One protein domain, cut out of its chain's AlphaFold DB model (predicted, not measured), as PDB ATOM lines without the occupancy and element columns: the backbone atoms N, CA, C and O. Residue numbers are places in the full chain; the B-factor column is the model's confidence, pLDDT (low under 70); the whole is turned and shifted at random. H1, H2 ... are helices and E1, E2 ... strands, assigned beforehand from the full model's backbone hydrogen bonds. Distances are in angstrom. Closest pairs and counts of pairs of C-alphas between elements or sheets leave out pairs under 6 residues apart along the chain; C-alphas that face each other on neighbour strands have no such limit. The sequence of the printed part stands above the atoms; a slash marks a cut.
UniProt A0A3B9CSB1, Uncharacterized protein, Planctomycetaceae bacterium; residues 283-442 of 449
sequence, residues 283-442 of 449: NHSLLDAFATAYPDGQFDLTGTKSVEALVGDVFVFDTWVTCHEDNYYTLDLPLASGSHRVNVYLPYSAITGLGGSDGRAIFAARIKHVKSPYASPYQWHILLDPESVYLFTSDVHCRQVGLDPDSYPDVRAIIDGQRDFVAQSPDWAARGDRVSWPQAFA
ATOM      1  N   ASN A 283      -8.471 -53.143  95.760       95.31
ATOM      2  CA  ASN A 283      -9.871 -53.356  96.124       95.31
ATOM      3  C   ASN A 283     -10.735 -52.113  95.847       95.31
ATOM      4  O   ASN A 283     -11.959 -52.166  95.986       95.31
ATOM      5  N   HIS A 284     -10.117 -50.979  95.508       95.12
ATOM      6  CA  HIS A 284     -10.811 -49.739  95.207       95.12
ATOM      7  C   HIS A 284     -11.172 -49.678  93.722       95.12
ATOM      8  O   HIS A 284     -10.373 -49.988  92.842       95.12
ATOM      9  N   SER A 285     -12.383 -49.212  93.429       93.06
ATOM     10  CA  SER A 285     -12.799 -48.904  92.064       93.06
ATOM     11  C   SER A 285     -12.347 -47.490  91.702       93.06
ATOM     12  O   SER A 285     -12.751 -46.513  92.339       93.06
ATOM     13  N   LEU A 286     -11.536 -47.371  90.644       92.44
ATOM     14  CA  LEU A 286     -11.117 -46.077  90.091       92.44
ATOM     15  C   LEU A 286     -12.346 -45.228  89.715       92.44
ATOM     16  O   LEU A 286     -12.389 -44.030  89.988       92.44
ATOM     17  N   LEU A 287     -13.374 -45.867  89.144       91.06
ATOM     18  CA  LEU A 287     -14.640 -45.233  88.774       91.06
ATOM     19  C   LEU A 287     -15.397 -44.695  89.992       91.06
ATOM     20  O   LEU A 287     -15.866 -43.561  89.945       91.06
ATOM     21  N   ASP A 288     -15.478 -45.461  91.080       92.44
ATOM     22  CA  ASP A 288     -16.210 -45.046  92.285       92.44
ATOM     23  C   ASP A 288     -15.484 -43.917  93.023       92.44
ATOM     24  O   ASP A 288     -16.113 -42.973  93.514       92.44
ATOM     25  N   ALA A 289     -14.148 -43.961  93.049       93.31
ATOM     26  CA  ALA A 289     -13.336 -42.872  93.581       93.31
ATOM     27  C   ALA A 289     -13.577 -41.573  92.799       93.31
ATOM     28  O   ALA A 289     -13.798 -40.518  93.399       93.31
ATOM     29  N   PHE A 290     -13.625 -41.650  91.464       91.31
ATOM     30  CA  PHE A 290     -13.982 -40.506  90.631       91.31
ATOM     31  C   PHE A 290     -15.438 -40.077  90.812       91.31
ATOM     32  O   PHE A 290     -15.701 -38.884  90.886       91.31
ATOM     33  N   ALA A 291     -16.394 -41.000  90.905       90.38
ATOM     34  CA  ALA A 291     -17.796 -40.675  91.169       90.38
ATOM     35  C   ALA A 291     -17.959 -39.922  92.501       90.38
ATOM     36  O   ALA A 291     -18.738 -38.977  92.586       90.38
ATOM     37  N   THR A 292     -17.152 -40.265  93.510       91.88
ATOM     38  CA  THR A 292     -17.118 -39.563  94.804       91.88
ATOM     39  C   THR A 292     -16.601 -38.127  94.680       91.88
ATOM     40  O   THR A 292     -17.026 -37.259  95.436       91.88
ATOM     41  N   ALA A 293     -15.720 -37.843  93.715       90.81
ATOM     42  CA  ALA A 293     -15.273 -36.483  93.399       90.81
ATOM     43  C   ALA A 293     -16.303 -35.665  92.599       90.81
ATOM     44  O   ALA A 293     -16.123 -34.457  92.440       90.81
ATOM     45  N   TYR A 294     -17.374 -36.303  92.112       90.12
ATOM     46  CA  TYR A 294     -18.429 -35.676  91.317       90.12
ATOM     47  C   TYR A 294     -19.844 -36.017  91.808       90.12
ATOM     48  O   TYR A 294     -20.653 -36.524  91.019       90.12
ATOM     49  N   PRO A 295     -20.193 -35.732  93.078       87.75
ATOM     50  CA  PRO A 295     -21.568 -35.894  93.531       87.75
ATOM     51  C   PRO A 295     -22.485 -35.020  92.661       87.75
ATOM     52  O   PRO A 295     -22.233 -33.833  92.450       87.75
ATOM     53  N   ASP A 296     -23.514 -35.633  92.075       88.00
ATOM     54  CA  ASP A 296     -24.471 -34.982  91.167       88.00
ATOM     55  C   ASP A 296     -23.839 -34.316  89.924       88.00
ATOM     56  O   ASP A 296     -24.403 -33.396  89.327       88.00
ATOM     57  N   GLY A 297     -22.649 -34.773  89.514       84.75
ATOM     58  CA  GLY A 297     -21.923 -34.240  88.360       84.75
ATOM     59  C   GLY A 297     -21.238 -32.890  88.604       84.75
ATOM     60  O   GLY A 297     -20.681 -32.320  87.661       84.75
ATOM     61  N   GLN A 298     -21.250 -32.374  89.838       87.25
ATOM     62  CA  GLN A 298     -20.485 -31.190  90.229       87.25
ATOM     63  C   GLN A 298     -19.184 -31.594  90.909       87.25
ATOM     64  O   GLN A 298     -19.172 -32.487  91.746       87.25
ATOM     65  N   PHE A 299     -18.085 -30.927  90.551       88.62
ATOM     66  CA  PHE A 299     -16.788 -31.171  91.176       88.62
ATOM     67  C   PHE A 299     -16.837 -30.824  92.666       88.62
ATOM     68  O   PHE A 299     -17.060 -29.664  93.024       88.62
ATOM     69  N   ASP A 300     -16.584 -31.815  93.516       89.62
ATOM     70  CA  ASP A 300     -16.432 -31.623  94.950       89.62
ATOM     71  C   ASP A 300     -14.972 -31.791  95.371       89.62
ATOM     72  O   ASP A 300     -14.343 -32.838  95.201       89.62
ATOM     73  N   LEU A 301     -14.456 -30.741  96.008       90.12
ATOM     74  CA  LEU A 301     -13.125 -30.720  96.581       90.12
ATOM     75  C   LEU A 301     -12.933 -31.824  97.624       90.12
ATOM     76  O   LEU A 301     -11.839 -32.371  97.735       90.12
ATOM     77  N   THR A 302     -13.960 -32.163  98.406       89.94
ATOM     78  CA  THR A 302     -13.789 -33.163  99.467       89.94
ATOM     79  C   THR A 302     -13.615 -34.572  98.906       89.94
ATOM     80  O   THR A 302     -12.775 -35.318  99.412       89.94
ATOM     81  N   GLY A 303     -14.293 -34.885  97.798       88.94
ATOM     82  CA  GLY A 303     -14.140 -36.147  97.077       88.94
ATOM     83  C   GLY A 303     -12.797 -36.312  96.357       88.94
ATOM     84  O   GLY A 303     -12.411 -37.438  96.051       88.94
ATOM     85  N   THR A 304     -12.018 -35.237  96.161       91.38
ATOM     86  CA  THR A 304     -10.659 -35.351  95.588       91.38
ATOM     87  C   THR A 304      -9.737 -36.225  96.431       91.38
ATOM     88  O   THR A 304      -8.920 -36.959  95.878       91.38
ATOM     89  N   LYS A 305      -9.929 -36.229  97.757       93.56
ATOM     90  CA  LYS A 305      -9.158 -37.061  98.686       93.56
ATOM     91  C   LYS A 305      -9.339 -38.552  98.422       93.56
ATOM     92  O   LYS A 305      -8.407 -39.313  98.649       93.56
ATOM     93  N   SER A 306     -10.508 -38.967  97.930       93.44
ATOM     94  CA  SER A 306     -10.768 -40.364  97.571       93.44
ATOM     95  C   SER A 306      -9.948 -40.793  96.356       93.44
ATOM     96  O   SER A 306      -9.477 -41.921  96.315       93.44
ATOM     97  N   VAL A 307      -9.737 -39.892  95.390       93.44
ATOM     98  CA  VAL A 307      -8.892 -40.163  94.215       93.44
ATOM     99  C   VAL A 307      -7.408 -40.098  94.588       93.44
ATOM    100  O   VAL A 307      -6.622 -40.931  94.151       93.44
ATOM    101  N   GLU A 308      -7.011 -39.143  95.433       94.38
ATOM    102  CA  GLU A 308      -5.638 -39.045  95.955       94.38
ATOM    103  C   GLU A 308      -5.254 -40.258  96.819       94.38
ATOM    104  O   GLU A 308      -4.094 -40.663  96.819       94.38
ATOM    105  N   ALA A 309      -6.220 -40.878  97.503       96.12
ATOM    106  CA  ALA A 309      -6.013 -42.104  98.274       96.12
ATOM    107  C   ALA A 309      -5.682 -43.335  97.410       96.12
ATOM    108  O   ALA A 309      -5.220 -44.329  97.956       96.12
ATOM    109  N   LEU A 310      -5.875 -43.267  96.086       96.06
ATOM    110  CA  LEU A 310      -5.492 -44.338  95.158       96.06
ATOM    111  C   LEU A 310      -3.993 -44.336  94.828       96.06
ATOM    112  O   LEU A 310      -3.514 -45.206  94.104       96.06
ATOM    113  N   VAL A 311      -3.230 -43.341  95.291       96.88
ATOM    114  CA  VAL A 311      -1.775 -43.340  95.114       96.88
ATOM    115  C   VAL A 311      -1.174 -44.534  95.852       96.88
ATOM    116  O   VAL A 311      -1.372 -44.703  97.051       96.88
ATOM    117  N   GLY A 312      -0.399 -45.337  95.129       96.94
ATOM    118  CA  GLY A 312       0.184 -46.577  95.626       96.94
ATOM    119  C   GLY A 312      -0.624 -47.826  95.281       96.94
ATOM    120  O   GLY A 312      -0.077 -48.916  95.399       96.94
ATOM    121  N   ASP A 313      -1.852 -47.700  94.787       97.69
ATOM    122  CA  ASP A 313      -2.676 -48.843  94.390       97.69
ATOM    123  C   ASP A 313      -2.350 -49.323  92.967       97.69
ATOM    124  O   ASP A 313      -1.996 -48.522  92.095       97.69
ATOM    125  N   VAL A 314      -2.479 -50.635  92.734       97.62
ATOM    126  CA  VAL A 314      -2.264 -51.281  91.429       97.62
ATOM    127  C   VAL A 314      -3.597 -51.467  90.711       97.62
ATOM    128  O   VAL A 314      -4.541 -52.030  91.265       97.62
ATOM    129  N   PHE A 315      -3.661 -51.018  89.459       97.50
ATOM    130  CA  PHE A 315      -4.838 -51.142  88.599       97.50
ATOM    131  C   PHE A 315      -4.483 -51.836  87.294       97.50
ATOM    132  O   PHE A 315      -3.361 -51.708  86.806       97.50
ATOM    133  N   VAL A 316      -5.468 -52.522  86.714       96.88
ATOM    134  CA  VAL A 316      -5.397 -53.096  85.369       96.88
ATOM    135  C   VAL A 316      -6.063 -52.144  84.384       96.88
ATOM    136  O   VAL A 316      -7.164 -51.647  84.622       96.88
ATOM    137  N   PHE A 317      -5.389 -51.908  83.268       95.75
ATOM    138  CA  PHE A 317      -5.815 -51.039  82.187       95.75
ATOM    139  C   PHE A 317      -5.941 -51.862  80.906       95.75
ATOM    140  O   PHE A 317      -4.954 -52.417  80.432       95.75
ATOM    141  N   ASP A 318      -7.145 -51.903  80.337       95.19
ATOM    142  CA  ASP A 318      -7.406 -52.332  78.960       95.19
ATOM    143  C   ASP A 318      -7.820 -51.093  78.163       95.19
ATOM    144  O   ASP A 318      -8.930 -50.575  78.310       95.19
ATOM    145  N   THR A 319      -6.884 -50.527  77.404       94.12
ATOM    146  CA  THR A 319      -7.076 -49.215  76.776       94.12
ATOM    147  C   THR A 319      -6.193 -49.031  75.547       94.12
ATOM    148  O   THR A 319      -5.223 -49.759  75.318       94.12
ATOM    149  N   TRP A 320      -6.549 -48.035  74.739       92.81
ATOM    150  CA  TRP A 320      -5.712 -47.545  73.658       92.81
ATOM    151  C   TRP A 320      -4.650 -46.614  74.218       92.81
ATOM    152  O   TRP A 320      -4.932 -45.612  74.877       92.81
ATOM    153  N   VAL A 321      -3.412 -46.966  73.923       92.81
ATOM    154  CA  VAL A 321      -2.226 -46.205  74.253       92.81
ATOM    155  C   VAL A 321      -1.878 -45.359  73.032       92.81
ATOM    156  O   VAL A 321      -1.688 -45.895  71.942       92.81
ATOM    157  N   THR A 322      -1.781 -44.044  73.221       91.56
ATOM    158  CA  THR A 322      -1.410 -43.087  72.166       91.56
ATOM    159  C   THR A 322      -0.095 -42.402  72.513       91.56
ATOM    160  O   THR A 322       0.073 -41.899  73.626       91.56
ATOM    161  N   CYS A 323       0.873 -42.423  71.596       88.88
ATOM    162  CA  CYS A 323       2.195 -41.835  71.815       88.88
ATOM    163  C   CYS A 323       2.162 -40.320  71.594       88.88
ATOM    164  O   CYS A 323       1.791 -39.853  70.517       88.88
ATOM    165  N   HIS A 324       2.599 -39.546  72.588       86.81
ATOM    166  CA  HIS A 324       2.738 -38.097  72.470       86.81
ATOM    167  C   HIS A 324       4.196 -37.694  72.180       86.81
ATOM    168  O   HIS A 324       5.134 -38.382  72.579       86.81
ATOM    169  N   GLU A 325       4.403 -36.535  71.536       81.81
ATOM    170  CA  GLU A 325       5.735 -36.019  71.142       81.81
ATOM    171  C   GLU A 325       6.709 -35.825  72.324       81.81
ATOM    172  O   GLU A 325       7.924 -35.797  72.146       81.81
ATOM    173  N   ASP A 326       6.181 -35.733  73.542       80.38
ATOM    174  CA  ASP A 326       6.907 -35.426  74.778       80.38
ATOM    175  C   ASP A 326       7.414 -36.681  75.525       80.38
ATOM    176  O   ASP A 326       7.688 -36.624  76.726       80.38
ATOM    177  N   ASN A 327       7.530 -37.830  74.848       82.38
ATOM    178  CA  ASN A 327       7.956 -39.107  75.443       82.38
ATOM    179  C   ASN A 327       7.074 -39.558  76.624       82.38
ATOM    180  O   ASN A 327       7.559 -40.038  77.657       82.38
ATOM    181  N   TYR A 328       5.762 -39.451  76.460       84.06
ATOM    182  CA  TYR A 328       4.799 -40.150  77.300       84.06
ATOM    183  C   TYR A 328       3.657 -40.670  76.444       84.06
ATOM    184  O   TYR A 328       3.374 -40.156  75.362       84.06
ATOM    185  N   TYR A 329       2.988 -41.683  76.967       83.31
ATOM    186  CA  TYR A 329       1.767 -42.206  76.400       83.31
ATOM    187  C   TYR A 329       0.564 -41.679  77.171       83.31
ATOM    188  O   TYR A 329       0.595 -41.593  78.403       83.31
ATOM    189  N   THR A 330      -0.490 -41.328  76.440       87.19
ATOM    190  CA  THR A 330      -1.804 -41.018  77.002       87.19
ATOM    191  C   THR A 330      -2.742 -42.192  76.797       87.19
ATOM    192  O   THR A 330      -2.830 -42.736  75.695       87.19
ATOM    193  N   LEU A 331      -3.434 -42.584  77.864       86.50
ATOM    194  CA  LEU A 331      -4.456 -43.625  77.799       86.50
ATOM    195  C   LEU A 331      -5.803 -42.997  77.449       86.50
ATOM    196  O   LEU A 331      -6.236 -42.057  78.122       86.50
ATOM    197  N   ASP A 332      -6.475 -43.531  76.430       77.75
ATOM    198  CA  ASP A 332      -7.866 -43.178  76.147       77.75
ATOM    199  C   ASP A 332      -8.784 -43.964  77.088       77.75
ATOM    200  O   ASP A 332      -9.279 -45.054  76.789       77.75
ATOM    201  N   LEU A 333      -8.931 -43.437  78.299       76.19
ATOM    202  CA  LEU A 333      -9.831 -43.971  79.304       76.19
ATOM    203  C   LEU A 333     -11.116 -43.140  79.276       76.19
ATOM    204  O   LEU A 333     -11.086 -41.974  79.687       76.19
ATOM    205  N   PRO A 334     -12.266 -43.707  78.856       62.38
ATOM    206  CA  PRO A 334     -13.556 -43.029  78.906       62.38
ATOM    207  C   PRO A 334     -14.081 -42.970  80.352       62.38
ATOM    208  O   PRO A 334     -15.219 -43.326  80.645       62.38
ATOM    209  N   LEU A 335     -13.254 -42.497  81.284       66.06
ATOM    210  CA  LEU A 335     -13.639 -42.145  82.643       66.06
ATOM    211  C   LEU A 335     -14.316 -40.770  82.593       66.06
ATOM    212  O   LEU A 335     -13.799 -39.775  83.095       66.06
ATOM    213  N   ALA A 336     -15.467 -40.689  81.930       57.91
ATOM    214  CA  ALA A 336     -16.291 -39.487  81.921       57.91
ATOM    215  C   ALA A 336     -17.109 -39.414  83.221       57.91
ATOM    216  O   ALA A 336     -18.336 -39.481  83.203       57.91
ATOM    217  N   SER A 337     -16.433 -39.295  84.366       53.94
ATOM    218  CA  SER A 337     -17.117 -38.884  85.593       53.94
ATOM    219  C   SER A 337     -17.301 -37.365  85.529       53.94
ATOM    220  O   SER A 337     -16.412 -36.588  85.872       53.94
ATOM    221  N   GLY A 338     -18.421 -36.930  84.947       57.75
ATOM    222  CA  GLY A 338     -18.740 -35.514  84.749       57.75
ATOM    223  C   GLY A 338     -18.108 -34.879  83.499       57.75
ATOM    224  O   GLY A 338     -17.909 -35.524  82.473       57.75
ATOM    225  N   SER A 339     -17.845 -33.567  83.562       64.06
ATOM    226  CA  SER A 339     -17.386 -32.754  82.412       64.06
ATOM    227  C   SER A 339     -15.864 -32.720  82.198       64.06
ATOM    228  O   SER A 339     -15.376 -32.082  81.261       64.06
ATOM    229  N   HIS A 340     -15.102 -33.396  83.060       73.75
ATOM    230  CA  HIS A 340     -13.648 -33.288  83.119       73.75
ATOM    231  C   HIS A 340     -12.977 -34.521  82.527       73.75
ATOM    232  O   HIS A 340     -13.368 -35.649  82.809       73.75
ATOM    233  N   ARG A 341     -11.940 -34.302  81.716       81.81
ATOM    234  CA  ARG A 341     -11.154 -35.397  81.137       81.81
ATOM    235  C   ARG A 341     -10.155 -35.922  82.163       81.81
ATOM    236  O   ARG A 341      -9.554 -35.129  82.891       81.81
ATOM    237  N   VAL A 342      -9.972 -37.236  82.188       89.38
ATOM    238  CA  VAL A 342      -8.922 -37.905  82.956       89.38
ATOM    239  C   VAL A 342      -7.821 -38.291  81.981       89.38
ATOM    240  O   VAL A 342      -8.029 -39.135  81.119       89.38
ATOM    241  N   ASN A 343      -6.658 -37.660  82.105       89.94
ATOM    242  CA  ASN A 343      -5.478 -38.030  81.339       89.94
ATOM    243  C   ASN A 343      -4.605 -38.924  82.213       89.94
ATOM    244  O   ASN A 343      -4.136 -38.494  83.272       89.94
ATOM    245  N   VAL A 344      -4.369 -40.149  81.764       92.94
ATOM    246  CA  VAL A 344      -3.428 -41.057  82.420       92.94
ATOM    247  C   VAL A 344      -2.142 -41.089  81.610       92.94
ATOM    248  O   VAL A 344      -2.172 -41.325  80.404       92.94
ATOM    249  N   TYR A 345      -1.035 -40.801  82.283       93.12
ATOM    250  CA  TYR A 345       0.297 -40.688  81.716       93.12
ATOM    251  C   TYR A 345       1.104 -41.931  82.055       93.12
ATOM    252  O   TYR A 345       1.313 -42.255  83.229       93.12
ATOM    253  N   LEU A 346       1.600 -42.580  81.010       91.94
ATOM    254  CA  LEU A 346       2.502 -43.717  81.089       91.94
ATOM    255  C   LEU A 346       3.867 -43.298  80.508       91.94
ATOM    256  O   LEU A 346       3.914 -42.851  79.357       91.94
ATOM    257  N   PRO A 347       4.975 -43.372  81.269       86.62
ATOM    258  CA  PRO A 347       6.289 -42.973  80.761       86.62
ATOM    259  C   PRO A 347       6.699 -43.771  79.519       86.62
ATOM    260  O   PRO A 347       6.465 -44.977  79.455       86.62
ATOM    261  N   TYR A 348       7.333 -43.118  78.537       84.69
ATOM    262  CA  TYR A 348       7.659 -43.754  77.252       84.69
ATOM    263  C   TYR A 348       8.503 -45.022  77.395       84.69
ATOM    264  O   TYR A 348       8.228 -46.021  76.728       84.69
ATOM    265  N   SER A 349       9.471 -45.017  78.317       83.19
ATOM    266  CA  SER A 349      10.346 -46.164  78.587       83.19
ATOM    267  C   SER A 349       9.593 -47.434  78.975       83.19
ATOM    268  O   SER A 349      10.130 -48.520  78.790       83.19
ATOM    269  N   ALA A 350       8.360 -47.315  79.478       81.38
ATOM    270  CA  ALA A 350       7.586 -48.451  79.951       81.38
ATOM    271  C   ALA A 350       7.202 -49.418  78.825       81.38
ATOM    272  O   ALA A 350       7.271 -50.619  79.020       81.38
ATOM    273  N   ILE A 351       6.811 -48.910  77.652       87.62
ATOM    274  CA  ILE A 351       6.207 -49.714  76.567       87.62
ATOM    275  C   ILE A 351       6.720 -49.306  75.177       87.62
ATOM    276  O   ILE A 351       6.040 -49.474  74.163       87.62
ATOM    277  N   THR A 352       7.930 -48.744  75.118       85.75
ATOM    278  CA  THR A 352       8.548 -48.309  73.859       85.75
ATOM    279  C   THR A 352       8.590 -49.458  72.850       85.75
ATOM    280  O   THR A 352       9.216 -50.485  73.095       85.75
ATOM    281  N   GLY A 353       7.958 -49.269  71.689       83.88
ATOM    282  CA  GLY A 353       7.960 -50.245  70.593       83.88
ATOM    283  C   GLY A 353       6.752 -51.184  70.558       83.88
ATOM    284  O   GLY A 353       6.619 -51.944  69.598       83.88
ATOM    285  N   LEU A 354       5.842 -51.098  71.531       85.44
ATOM    286  CA  LEU A 354       4.580 -51.830  71.491       85.44
ATOM    287  C   LEU A 354       3.648 -51.214  70.424       85.44
ATOM    288  O   LEU A 354       3.009 -50.198  70.665       85.44
ATOM    289  N   GLY A 355       3.581 -51.822  69.232       64.19
ATOM    290  CA  GLY A 355       2.457 -51.642  68.296       64.19
ATOM    291  C   GLY A 355       2.425 -50.403  67.384       64.19
ATOM    292  O   GLY A 355       1.369 -50.098  66.841       64.19
ATOM    293  N   GLY A 356       3.542 -49.707  67.139       65.38
ATOM    294  CA  GLY A 356       3.507 -48.438  66.387       65.38
ATOM    295  C   GLY A 356       2.935 -47.302  67.248       65.38
ATOM    296  O   GLY A 356       2.684 -47.499  68.425       65.38
ATOM    297  N   SER A 357       2.802 -46.083  66.725       72.88
ATOM    298  CA  SER A 357       2.485 -44.896  67.547       72.88
ATOM    299  C   SER A 357       1.214 -45.014  68.398       72.88
ATOM    300  O   SER A 357       1.171 -44.388  69.453       72.88
ATOM    301  N   ASP A 358       0.238 -45.822  67.971       86.25
ATOM    302  CA  ASP A 358      -1.026 -46.038  68.675       86.25
ATOM    303  C   ASP A 358      -1.406 -47.529  68.663       86.25
ATOM    304  O   ASP A 358      -1.451 -48.152  67.599       86.25
ATOM    305  N   GLY A 359      -1.720 -48.098  69.828       90.75
ATOM    306  CA  GLY A 359      -2.082 -49.510  69.957       90.75
ATOM    307  C   GLY A 359      -2.887 -49.803  71.218       90.75
ATOM    308  O   GLY A 359      -2.779 -49.091  72.214       90.75
ATOM    309  N   ARG A 360      -3.720 -50.848  71.186       94.06
ATOM    310  CA  ARG A 360      -4.422 -51.339  72.380       94.06
ATOM    311  C   ARG A 360      -3.489 -52.242  73.184       94.06
ATOM    312  O   ARG A 360      -2.812 -53.083  72.600       94.06
ATOM    313  N   ALA A 361      -3.467 -52.067  74.500       95.62
ATOM    314  CA  ALA A 361      -2.639 -52.858  75.403       95.62
ATOM    315  C   ALA A 361      -3.402 -53.194  76.685       95.62
ATOM    316  O   ALA A 361      -4.205 -52.385  77.158       95.62
ATOM    317  N   ILE A 362      -3.102 -54.366  77.250       96.94
ATOM    318  CA  ILE A 362      -3.598 -54.795  78.558       96.94
ATOM    319  C   ILE A 362      -2.415 -54.839  79.519       96.94
ATOM    320  O   ILE A 362      -1.471 -55.606  79.326       96.94
ATOM    321  N   PHE A 363      -2.421 -53.996  80.542       97.38
ATOM    322  CA  PHE A 363      -1.306 -53.916  81.482       97.38
ATOM    323  C   PHE A 363      -1.775 -53.552  82.881       97.38
ATOM    324  O   PHE A 363      -2.817 -52.924  83.047       97.38
ATOM    325  N   ALA A 364      -0.987 -53.912  83.886       97.56
ATOM    326  CA  ALA A 364      -1.137 -53.363  85.224       97.56
ATOM    327  C   ALA A 364      -0.091 -52.292  85.489       97.56
ATOM    328  O   ALA A 364       1.024 -52.359  84.970       97.56
ATOM    329  N   ALA A 365      -0.467 -51.310  86.302       97.25
ATOM    330  CA  ALA A 365       0.451 -50.308  86.815       97.25
ATOM    331  C   ALA A 365      -0.027 -49.749  88.155       97.25
ATOM    332  O   ALA A 365      -1.229 -49.621  88.410       97.25
ATOM    333  N   ARG A 366       0.933 -49.361  88.994       97.44
ATOM    334  CA  ARG A 366       0.706 -48.623  90.233       97.44
ATOM    335  C   ARG A 366       0.520 -47.139  89.938       97.44
ATOM    336  O   ARG A 366       1.267 -46.553  89.149       97.44
ATOM    337  N   ILE A 367      -0.441 -46.499  90.595       97.06
ATOM    338  CA  ILE A 367      -0.587 -45.042  90.522       97.06
ATOM    339  C   ILE A 367       0.508 -44.389  91.369       97.06
ATOM    340  O   ILE A 367       0.546 -44.557  92.585       97.06
ATOM    341  N   LYS A 368       1.382 -43.606  90.733       95.56
ATOM    342  CA  LYS A 368       2.465 -42.878  91.408       95.56
ATOM    343  C   LYS A 368       1.999 -41.538  91.958       95.56
ATOM    344  O   LYS A 368       2.299 -41.183  93.092       95.56
ATOM    345  N   HIS A 369       1.281 -40.781  91.134       95.06
ATOM    346  CA  HIS A 369       0.779 -39.461  91.497       95.06
ATOM    347  C   HIS A 369      -0.578 -39.198  90.856       95.06
ATOM    348  O   HIS A 369      -0.841 -39.605  89.725       95.06
ATOM    349  N   VAL A 370      -1.408 -38.439  91.563       94.25
ATOM    350  CA  VAL A 370      -2.673 -37.909  91.058       94.25
ATOM    351  C   VAL A 370      -2.657 -36.399  91.239       94.25
ATOM    352  O   VAL A 370      -2.329 -35.896  92.311       94.25
ATOM    353  N   LYS A 371      -3.022 -35.667  90.189       92.38
ATOM    354  CA  LYS A 371      -3.215 -34.220  90.228       92.38
ATOM    355  C   LYS A 371      -4.668 -33.899  89.917       92.38
ATOM    356  O   LYS A 371      -5.164 -34.196  88.829       92.38
ATOM    357  N   SER A 372      -5.319 -33.277  90.890       90.19
ATOM    358  CA  SER A 372      -6.695 -32.808  90.775       90.19
ATOM    359  C   SER A 372      -6.821 -31.587  89.836       90.19
ATOM    360  O   SER A 372      -5.851 -30.829  89.678       90.19
ATOM    361  N   PRO A 373      -8.001 -31.373  89.219       87.88
ATOM    362  CA  PRO A 373      -8.283 -30.290  88.277       87.88
ATOM    363  C   PRO A 373      -8.423 -28.921  88.979       87.88
ATOM    364  O   PRO A 373      -9.462 -28.272  88.910       87.88
ATOM    365  N   TYR A 374      -7.375 -28.455  89.664       77.19
ATOM    366  CA  TYR A 374      -7.387 -27.187  90.412       77.19
ATOM    367  C   TYR A 374      -7.174 -25.935  89.550       77.19
ATOM    368  O   TYR A 374      -7.561 -24.838  89.950       77.19
ATOM    369  N   ALA A 375      -6.545 -26.069  88.381       66.50
ATOM    370  CA  ALA A 375      -6.224 -24.951  87.499       66.50
ATOM    371  C   ALA A 375      -6.561 -25.307  86.051       66.50
ATOM    372  O   ALA A 375      -6.353 -26.440  85.629       66.50
ATOM    373  N   SER A 376      -7.087 -24.336  85.300       61.72
ATOM    374  CA  SER A 376      -7.429 -24.504  83.883       61.72
ATOM    375  C   SER A 376      -6.239 -25.076  83.086       61.72
ATOM    376  O   SER A 376      -5.143 -24.519  83.193       61.72
ATOM    377  N   PRO A 377      -6.429 -26.136  82.276       70.25
ATOM    378  CA  PRO A 377      -7.690 -26.825  81.983       70.25
ATOM    379  C   PRO A 377      -8.121 -27.777  83.110       70.25
ATOM    380  O   PRO A 377      -7.303 -28.494  83.670       70.25
ATOM    381  N   TYR A 378      -9.422 -27.815  83.416       82.94
ATOM    382  CA  TYR A 378      -9.985 -28.683  84.453       82.94
ATOM    383  C   TYR A 378      -9.921 -30.171  84.051       82.94
ATOM    384  O   TYR A 378     -10.908 -30.737  83.574       82.94
ATOM    385  N   GLN A 379      -8.751 -30.786  84.183       88.88
ATOM    386  CA  GLN A 379      -8.488 -32.181  83.845       88.88
ATOM    387  C   GLN A 379      -7.779 -32.868  85.008       88.88
ATOM    388  O   GLN A 379      -6.959 -32.263  85.700       88.88
ATOM    389  N   TRP A 380      -8.112 -34.136  85.223       90.50
ATOM    390  CA  TRP A 380      -7.347 -34.990  86.118       90.50
ATOM    391  C   TRP A 380      -6.099 -35.467  85.392       90.50
ATOM    392  O   TRP A 380      -6.169 -35.849  84.225       90.50
ATOM    393  N   HIS A 381      -4.969 -35.473  86.091       92.25
ATOM    394  CA  HIS A 381      -3.738 -36.062  85.577       92.25
ATOM    395  C   HIS A 381      -3.302 -37.180  86.523       92.25
ATOM    396  O   HIS A 381      -2.959 -36.911  87.673       92.25
ATOM    397  N   ILE A 382      -3.321 -38.422  86.048       94.38
ATOM    398  CA  ILE A 382      -2.804 -39.586  86.777       94.38
ATOM    399  C   ILE A 382      -1.468 -39.965  86.158       94.38
ATOM    400  O   ILE A 382      -1.374 -40.125  84.947       94.38
ATOM    401  N   LEU A 383      -0.442 -40.130  86.977       94.62
ATOM    402  CA  LEU A 383       0.871 -40.591  86.557       94.62
ATOM    403  C   LEU A 383       1.100 -41.999  87.089       94.62
ATOM    404  O   LEU A 383       1.020 -42.224  88.299       94.62
ATOM    405  N   LEU A 384       1.391 -42.924  86.184       95.75
ATOM    406  CA  LEU A 384       1.693 -44.311  86.516       95.75
ATOM    407  C   LEU A 384       3.178 -44.478  86.852       95.75
ATOM    408  O   LEU A 384       4.030 -43.769  86.309       95.75
ATOM    409  N   ASP A 385       3.488 -45.399  87.761       94.62
ATOM    410  CA  ASP A 385       4.861 -45.691  88.161       94.62
ATOM    411  C   ASP A 385       5.531 -46.635  87.146       94.62
ATOM    412  O   ASP A 385       5.089 -47.778  87.019       94.62
ATOM    413  N   PRO A 386       6.577 -46.203  86.415       92.81
ATOM    414  CA  PRO A 386       7.128 -46.957  85.283       92.81
ATOM    415  C   PRO A 386       7.704 -48.326  85.659       92.81
ATOM    416  O   PRO A 386       7.664 -49.244  84.845       92.81
ATOM    417  N   GLU A 387       8.215 -48.481  86.881       93.31
ATOM    418  CA  GLU A 387       8.777 -49.750  87.370       93.31
ATOM    419  C   GLU A 387       7.696 -50.801  87.649       93.31
ATOM    420  O   GLU A 387       7.953 -52.002  87.574       93.31
ATOM    421  N   SER A 388       6.471 -50.344  87.914       95.44
ATOM    422  CA  SER A 388       5.311 -51.188  88.208       95.44
ATOM    423  C   SER A 388       4.483 -51.554  86.973       95.44
ATOM    424  O   SER A 388       3.393 -52.103  87.116       95.44
ATOM    425  N   VAL A 389       4.950 -51.203  85.770       96.00
ATOM    426  CA  VAL A 389       4.228 -51.486  84.525       96.00
ATOM    427  C   VAL A 389       4.544 -52.904  84.072       96.00
ATOM    428  O   VAL A 389       5.694 -53.223  83.749       96.00
ATOM    429  N   TYR A 390       3.505 -53.734  84.004       96.81
ATOM    430  CA  TYR A 390       3.591 -55.125  83.566       96.81
ATOM    431  C   TYR A 390       2.531 -55.400  82.502       96.81
ATOM    432  O   TYR A 390       1.345 -55.149  82.717       96.81
ATOM    433  N   LEU A 391       2.964 -55.886  81.338       97.31
ATOM    434  CA  LEU A 391       2.069 -56.254  80.242       97.31
ATOM    435  C   LEU A 391       1.463 -57.620  80.546       97.31
ATOM    436  O   LEU A 391       2.197 -58.530  80.905       97.31
ATOM    437  N   PHE A 392       0.158 -57.784  80.364       98.06
ATOM    438  CA  PHE A 392      -0.471 -59.093  80.512       98.06
ATOM    439  C   PHE A 392      -0.165 -59.945  79.276       98.06
ATOM    440  O   PHE A 392      -0.581 -59.622  78.164       98.06
ATOM    441  N   THR A 393       0.585 -61.029  79.471       98.06
ATOM    442  CA  THR A 393       1.013 -61.961  78.411       98.06
ATOM    443  C   THR A 393       0.505 -63.386  78.638       98.06
ATOM    444  O   THR A 393       0.655 -64.255  77.770       98.06
ATOM    445  N   SER A 394      -0.128 -63.632  79.788       97.94
ATOM    446  CA  SER A 394      -0.656 -64.928  80.201       97.94
ATOM    447  C   SER A 394      -2.187 -64.957  80.226       97.94
ATOM    448  O   SER A 394      -2.831 -64.171  80.921       97.94
ATOM    449  N   ASP A 395      -2.772 -65.947  79.545       97.94
ATOM    450  CA  ASP A 395      -4.220 -66.200  79.532       97.94
ATOM    451  C   ASP A 395      -4.784 -66.394  80.954       97.94
ATOM    452  O   ASP A 395      -5.916 -66.005  81.240       97.94
ATOM    453  N   VAL A 396      -3.998 -66.984  81.864       98.00
ATOM    454  CA  VAL A 396      -4.398 -67.226  83.261       98.00
ATOM    455  C   VAL A 396      -4.553 -65.906  84.011       98.00
ATOM    456  O   VAL A 396      -5.595 -65.677  84.619       98.00
ATOM    457  N   HIS A 397      -3.568 -65.010  83.917       98.25
ATOM    458  CA  HIS A 397      -3.609 -63.714  84.598       98.25
ATOM    459  C   HIS A 397      -4.753 -62.844  84.070       98.25
ATOM    460  O   HIS A 397      -5.472 -62.238  84.862       98.25
ATOM    461  N   CYS A 398      -4.989 -62.849  82.755       97.94
ATOM    462  CA  CYS A 398      -6.133 -62.168  82.148       97.94
ATOM    463  C   CYS A 398      -7.470 -62.683  82.709       97.94
ATOM    464  O   CYS A 398      -8.307 -61.883  83.131       97.94
ATOM    465  N   ARG A 399      -7.651 -64.008  82.824       97.81
ATOM    466  CA  ARG A 399      -8.862 -64.592  83.430       97.81
ATOM    467  C   ARG A 399      -9.037 -64.189  84.899       97.81
ATOM    468  O   ARG A 399     -10.156 -63.869  85.292       97.81
ATOM    469  N   GLN A 400      -7.955 -64.124  85.680       97.56
ATOM    470  CA  GLN A 400      -8.003 -63.697  87.089       97.56
ATOM    471  C   GLN A 400      -8.476 -62.246  87.266       97.56
ATOM    472  O   GLN A 400      -9.114 -61.925  88.266       97.56
ATOM    473  N   VAL A 401      -8.225 -61.375  86.284       96.81
ATOM    474  CA  VAL A 401      -8.690 -59.975  86.299       96.81
ATOM    475  C   VAL A 401     -10.021 -59.776  85.561       96.81
ATOM    476  O   VAL A 401     -10.450 -58.646  85.344       96.81
ATOM    477  N   GLY A 402     -10.695 -60.867  85.179       97.00
ATOM    478  CA  GLY A 402     -11.995 -60.841  84.500       97.00
ATOM    479  C   GLY A 402     -11.936 -60.596  82.987       97.00
ATOM    480  O   GLY A 402     -12.975 -60.368  82.368       97.00
ATOM    481  N   LEU A 403     -10.749 -60.659  82.377       96.81
ATOM    482  CA  LEU A 403     -10.533 -60.544  80.935       96.81
ATOM    483  C   LEU A 403     -10.319 -61.939  80.339       96.81
ATOM    484  O   LEU A 403      -9.196 -62.410  80.223       96.81
ATOM    485  N   ASP A 404     -11.396 -62.631  79.978       97.06
ATOM    486  CA  ASP A 404     -11.301 -63.991  79.438       97.06
ATOM    487  C   ASP A 404     -10.959 -64.010  77.928       97.06
ATOM    488  O   ASP A 404     -11.805 -63.622  77.115       97.06
ATOM    489  N   PRO A 405      -9.767 -64.491  77.509       96.50
ATOM    490  CA  PRO A 405      -9.373 -64.519  76.097       96.50
ATOM    491  C   PRO A 405     -10.232 -65.449  75.230       96.50
ATOM    492  O   PRO A 405     -10.238 -65.306  74.006       96.50
ATOM    493  N   ASP A 406     -10.942 -66.406  75.835       96.94
ATOM    494  CA  ASP A 406     -11.851 -67.301  75.109       96.94
ATOM    495  C   ASP A 406     -13.183 -66.615  74.793       96.94
ATOM    496  O   ASP A 406     -13.778 -66.842  73.736       96.94
ATOM    497  N   SER A 407     -13.620 -65.721  75.681       97.31
ATOM    498  CA  SER A 407     -14.802 -64.881  75.485       97.31
ATOM    499  C   SER A 407     -14.536 -63.697  74.544       97.31
ATOM    500  O   SER A 407     -15.444 -63.267  73.828       97.31
ATOM    501  N   TYR A 408     -13.299 -63.185  74.511       96.06
ATOM    502  CA  TYR A 408     -12.905 -61.984  73.766       96.06
ATOM    503  C   TYR A 408     -11.715 -62.278  72.826       96.06
ATOM    504  O   TYR A 408     -10.556 -62.206  73.239       96.06
ATOM    505  N   PRO A 409     -11.947 -62.615  71.541       93.31
ATOM    506  CA  PRO A 409     -10.873 -63.034  70.630       93.31
ATOM    507  C   PRO A 409      -9.863 -61.920  70.309       93.31
ATOM    508  O   PRO A 409      -8.724 -62.193  69.932       93.31
ATOM    509  N   ASP A 410     -10.269 -60.662  70.453       95.81
ATOM    510  CA  ASP A 410      -9.408 -59.487  70.367       95.81
ATOM    511  C   ASP A 410      -8.402 -59.423  71.524       95.81
ATOM    512  O   ASP A 410      -7.240 -59.095  71.288       95.81
ATOM    513  N   VAL A 411      -8.805 -59.812  72.739       96.38
ATOM    514  CA  VAL A 411      -7.912 -59.918  73.906       96.38
ATOM    515  C   VAL A 411      -6.798 -60.930  73.641       96.38
ATOM    516  O   VAL A 411      -5.636 -60.628  73.894       96.38
ATOM    517  N   ARG A 412      -7.107 -62.088  73.042       96.75
ATOM    518  CA  ARG A 412      -6.094 -63.095  72.677       96.75
ATOM    519  C   ARG A 412      -5.041 -62.541  71.709       96.75
ATOM    520  O   ARG A 412      -3.850 -62.713  71.939       96.75
ATOM    521  N   ALA A 413      -5.467 -61.818  70.670       95.50
ATOM    522  CA  ALA A 413      -4.542 -61.197  69.716       95.50
ATOM    523  C   ALA A 413      -3.638 -60.134  70.370       95.50
ATOM    524  O   ALA A 413      -2.470 -60.003  70.004       95.50
ATOM    525  N   ILE A 414      -4.175 -59.386  71.339       96.19
ATOM    526  CA  ILE A 414      -3.426 -58.396  72.119       96.19
ATOM    527  C   ILE A 414      -2.377 -59.091  72.999       96.19
ATOM    528  O   ILE A 414      -1.203 -58.733  72.931       96.19
ATOM    529  N   ILE A 415      -2.774 -60.131  73.739       96.88
ATOM    530  CA  ILE A 415      -1.888 -60.932  74.598       96.88
ATOM    531  C   ILE A 415      -0.740 -61.543  73.789       96.88
ATOM    532  O   ILE A 415       0.415 -61.439  74.197       96.88
ATOM    533  N   ASP A 416      -1.029 -62.150  72.634       96.38
ATOM    534  CA  ASP A 416      -0.003 -62.757  71.780       96.38
ATOM    535  C   ASP A 416       0.991 -61.699  71.263       96.38
ATOM    536  O   ASP A 416       2.205 -61.895  71.341       96.38
ATOM    537  N   GLY A 417       0.501 -60.531  70.829       95.81
ATOM    538  CA  GLY A 417       1.360 -59.420  70.411       95.81
ATOM    539  C   GLY A 417       2.217 -58.851  71.549       95.81
ATOM    540  O   GLY A 417       3.386 -58.517  71.342       95.81
ATOM    541  N   GLN A 418       1.669 -58.770  72.765       96.69
ATOM    542  CA  GLN A 418       2.411 -58.354  73.957       96.69
ATOM    543  C   GLN A 418       3.467 -59.391  74.357       96.69
ATOM    544  O   GLN A 418       4.582 -59.009  74.711       96.69
ATOM    545  N   ARG A 419       3.155 -60.689  74.250       97.19
ATOM    546  CA  ARG A 419       4.093 -61.789  74.515       97.19
ATOM    547  C   ARG A 419       5.291 -61.728  73.571       97.19
ATOM    548  O   ARG A 419       6.434 -61.752  74.031       97.19
ATOM    549  N   ASP A 420       5.037 -61.565  72.274       96.06
ATOM    550  CA  ASP A 420       6.088 -61.403  71.266       96.06
ATOM    551  C   ASP A 420       6.947 -60.163  71.539       96.06
ATOM    552  O   ASP A 420       8.179 -60.220  71.471       96.06
ATOM    553  N   PHE A 421       6.312 -59.044  71.900       95.38
ATOM    554  CA  PHE A 421       7.012 -57.811  72.244       95.38
ATOM    555  C   PHE A 421       7.935 -57.984  73.459       95.38
ATOM    556  O   PHE A 421       9.105 -57.612  73.379       95.38
ATOM    557  N   VAL A 422       7.457 -58.585  74.554       96.12
ATOM    558  CA  VAL A 422       8.261 -58.834  75.767       96.12
ATOM    559  C   VAL A 422       9.461 -59.737  75.459       96.12
ATOM    560  O   VAL A 422      10.583 -59.447  75.883       96.12
ATOM    561  N   ALA A 423       9.256 -60.791  74.666       96.00
ATOM    562  CA  ALA A 423      10.315 -61.724  74.288       96.00
ATOM    563  C   ALA A 423      11.371 -61.097  73.355       96.00
ATOM    564  O   ALA A 423      12.545 -61.478  73.390       96.00
ATOM    565  N   GLN A 424      10.994 -60.122  72.521       95.12
ATOM    566  CA  GLN A 424      11.872 -59.550  71.490       95.12
ATOM    567  C   GLN A 424      12.486 -58.199  71.873       95.12
ATOM    568  O   GLN A 424      13.611 -57.921  71.467       95.12
ATOM    569  N   SER A 425      11.824 -57.392  72.705       94.12
ATOM    570  CA  SER A 425      12.271 -56.038  73.052       94.12
ATOM    571  C   SER A 425      13.343 -56.029  74.156       94.12
ATOM    572  O   SER A 425      13.050 -56.425  75.288       94.12
ATOM    573  N   PRO A 426      14.587 -55.588  73.882       90.56
ATOM    574  CA  PRO A 426      15.606 -55.418  74.920       90.56
ATOM    575  C   PRO A 426      15.297 -54.222  75.830       90.56
ATOM    576  O   PRO A 426      15.647 -54.242  77.008       90.56
ATOM    577  N   ASP A 427      14.594 -53.208  75.314       89.56
ATOM    578  CA  ASP A 427      14.212 -52.016  76.076       89.56
ATOM    579  C   ASP A 427      13.216 -52.351  77.196       89.56
ATOM    580  O   ASP A 427      13.204 -51.684  78.229       89.56
ATOM    581  N   TRP A 428      12.450 -53.438  77.046       91.44
ATOM    582  CA  TRP A 428      11.539 -53.935  78.081       91.44
ATOM    583  C   TRP A 428      12.252 -54.253  79.406       91.44
ATOM    584  O   TRP A 428      11.713 -54.014  80.491       91.44
ATOM    585  N   ALA A 429      13.489 -54.754  79.333       87.44
ATOM    586  CA  ALA A 429      14.307 -55.031  80.512       87.44
ATOM    587  C   ALA A 429      14.735 -53.746  81.244       87.44
ATOM    588  O   ALA A 429      14.886 -53.758  82.460       87.44
ATOM    589  N   ALA A 430      14.882 -52.635  80.515       86.50
ATOM    590  CA  ALA A 430      15.390 -51.354  81.014       86.50
ATOM    591  C   ALA A 430      14.278 -50.323  81.306       86.50
ATOM    592  O   ALA A 430      14.540 -49.120  81.394       86.50
ATOM    593  N   ARG A 431      13.019 -50.767  81.434       86.38
ATOM    594  CA  ARG A 431      11.837 -49.889  81.485       86.38
ATOM    595  C   ARG A 431      11.809 -48.880  82.647       86.38
ATOM    596  O   ARG A 431      11.193 -47.819  82.508       86.38
ATOM    597  N   GLY A 432      12.518 -49.160  83.744       79.94
ATOM    598  CA  GLY A 432      12.661 -48.269  84.908       79.94
ATOM    599  C   GLY A 432      13.788 -47.232  84.806       79.94
ATOM    600  O   GLY A 432      13.708 -46.174  85.425       79.94
ATOM    601  N   ASP A 433      14.805 -47.461  83.972       83.19
ATOM    602  CA  ASP A 433      16.059 -46.689  84.035       83.19
ATOM    603  C   ASP A 433      15.970 -45.298  83.381       83.19
ATOM    604  O   ASP A 433      16.832 -44.440  83.584       83.19
ATOM    605  N   ARG A 434      14.956 -45.060  82.538       78.38
ATOM    606  CA  ARG A 434      14.867 -43.868  81.672       78.38
ATOM    607  C   ARG A 434      13.530 -43.152  81.792       78.38
ATOM    608  O   ARG A 434      12.769 -43.067  80.832       78.38
ATOM    609  N   VAL A 435      13.258 -42.583  82.960       78.06
ATOM    610  CA  VAL A 435      11.995 -41.873  83.186       78.06
ATOM    611  C   VAL A 435      12.097 -40.401  82.780       78.06
ATOM    612  O   VAL A 435      12.705 -39.582  83.474       78.06
ATOM    613  N   SER A 436      11.464 -40.044  81.661       79.88
ATOM    614  CA  SER A 436      11.122 -38.654  81.340       79.88
ATOM    615  C   SER A 436       9.733 -38.321  81.879       79.88
ATOM    616  O   SER A 436       8.763 -39.016  81.581       79.88
ATOM    617  N   TRP A 437       9.624 -37.249  82.665       80.94
ATOM    618  CA  TRP A 437       8.349 -36.824  83.242       80.94
ATOM    619  C   TRP A 437       7.627 -35.825  82.327       80.94
ATOM    620  O   TRP A 437       8.274 -34.898  81.828       80.94
ATOM    621  N   PRO A 438       6.297 -35.945  82.144       82.19
ATOM    622  CA  PRO A 438       5.516 -34.938  81.431       82.19
ATOM    623  C   PRO A 438       5.655 -33.561  82.091       82.19
ATOM    624  O   PRO A 438       5.706 -33.460  83.319       82.19
ATOM    625  N   GLN A 439       5.608 -32.478  81.303       81.62
ATOM    626  CA  GLN A 439       5.653 -31.104  81.835       81.62
ATOM    627  C   GLN A 439       4.591 -30.843  82.916       81.62
ATOM    628  O   GLN A 439       4.846 -30.100  83.863       81.62
ATOM    629  N   ALA A 440       3.431 -31.507  82.829       79.38
ATOM    630  CA  ALA A 440       2.365 -31.432  83.831       79.38
ATOM    631  C   ALA A 440       2.827 -31.795  85.263       79.38
ATOM    632  O   ALA A 440       2.232 -31.304  86.232       79.38
ATOM    633  N   PHE A 441       3.892 -32.600  85.372       84.00
ATOM    634  CA  PHE A 441       4.525 -33.074  86.604       84.00
ATOM    635  C   PHE A 441       5.952 -32.536  86.807       84.00
ATOM    636  O   PHE A 441       6.539 -32.776  87.858       84.00
ATOM    637  N   ALA A 442       6.514 -31.774  85.861       83.25
ATOM    638  CA  ALA A 442       7.891 -31.274  85.954       83.25
ATOM    639  C   ALA A 442       8.136 -30.419  87.211       83.25
ATOM    640  O   ALA A 442       9.197 -30.513  87.821       83.25
TER     641      ALA A 442
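AT A GLANCE: This is residues 283 to 442 of the 449 residues of an uncharacterized protein of Planctomycetaceae bacterium (UniProt A0A3B9CSB1). A small closed barrel of five strands, E1 to E5, forms the core, with two long strands, E1 and E4, that bend sharply. The longest helix, H4, crosses the outside of the barrel over E4, with the short helix H3 near it; H2 packs on another part of E4 with H1 beside it, and the short last helix H6 packs on E5. The 160 printed residues hold six named helices and five named strands, in the order H1 H2 E1 E2 E3 E4 E5 H3 H4 H5 H6; the class is mixed, helices and strands, and the barrel is mixed too, parallel at E3 and E5 alone. The whole is compact, with a radius of gyration of the C-alphas of 16.0 A and spans of 45 by 36 by 24 A.

IN THESE COORDINATES: The barrel's strands are E1, residues 314 to 324, 23.6 A long; E2, 328 to 332, 13.1 A; E3, 341 to 347, 19.0 A; E4, 358 to 371, 24.7 A; and E5, 379 to 384, 16.1 A. E1 bends by 85 degrees at residue 318 and E4 by 100 degrees at residue 362. The helices are H1, residues 286 to 293, beginning at C-alpha 286 (-11.117, -46.077, 90.091); H2, 304 to 308; H3, 395 to 400; H4, 409 to 424, 23.0 A long; H5, 427 to 430; and H6, 439 to 442, ending at C-alpha 442 (7.891, -31.274, 85.954).

HOW THE PARTS SIT: Round the ring run E1, E2, E3, E5, E4 and back to E1. E1, E2 and E3 form a meander, each strand the antiparallel neighbour of the one before, with N 322 and O 330 at 3.0 A and N 329 and O 346 at 2.8 A. E1 to E4 form a Greek key, that meander with E4 as the antiparallel neighbour of E1; N 317 and O 363 are 2.8 A apart. E3 and E5 are parallel, with N 343 and O 380 at 2.8 A. E4 and E5 are an antiparallel hairpin, with N 383 and O 369 at 2.8 A. H4 is on the barrel, outside it, over E4 and across the strands at 87 degrees on the local plane, which is fitted to just 6 C-alphas; the closest C-alphas, of Ala 361 and Ile 414, are 6.5 A apart. H3 and H4 are close but not clearly touching, Asp 395 to Ile 415 being 7.6 A between C-alphas. H2 is on the barrel over E4, and touches H1, with C-alphas of Ala 293 and Thr 304 at 5.2 A. H6 is on the barrel, only just over E5, with 3 of its 4 C-alphas there. H5 is close to but not clearly touching H4, with C-alphas of Val 422 and Trp 428 at 6.3 A. In H1, H2, H3 and H4 every O i to N i+4 pair is within hydrogen-bond range; H5 and H6 are too short for one.

THE WHOLE: The C-alphas of Asp 296 and Gln 424, the two farthest apart, are 48.1 A apart. The printed part has no cut and no long link. Its mean pLDDT is 89.2; residues 334 to 339, 355 to 356 and 375 to 376 are under 70.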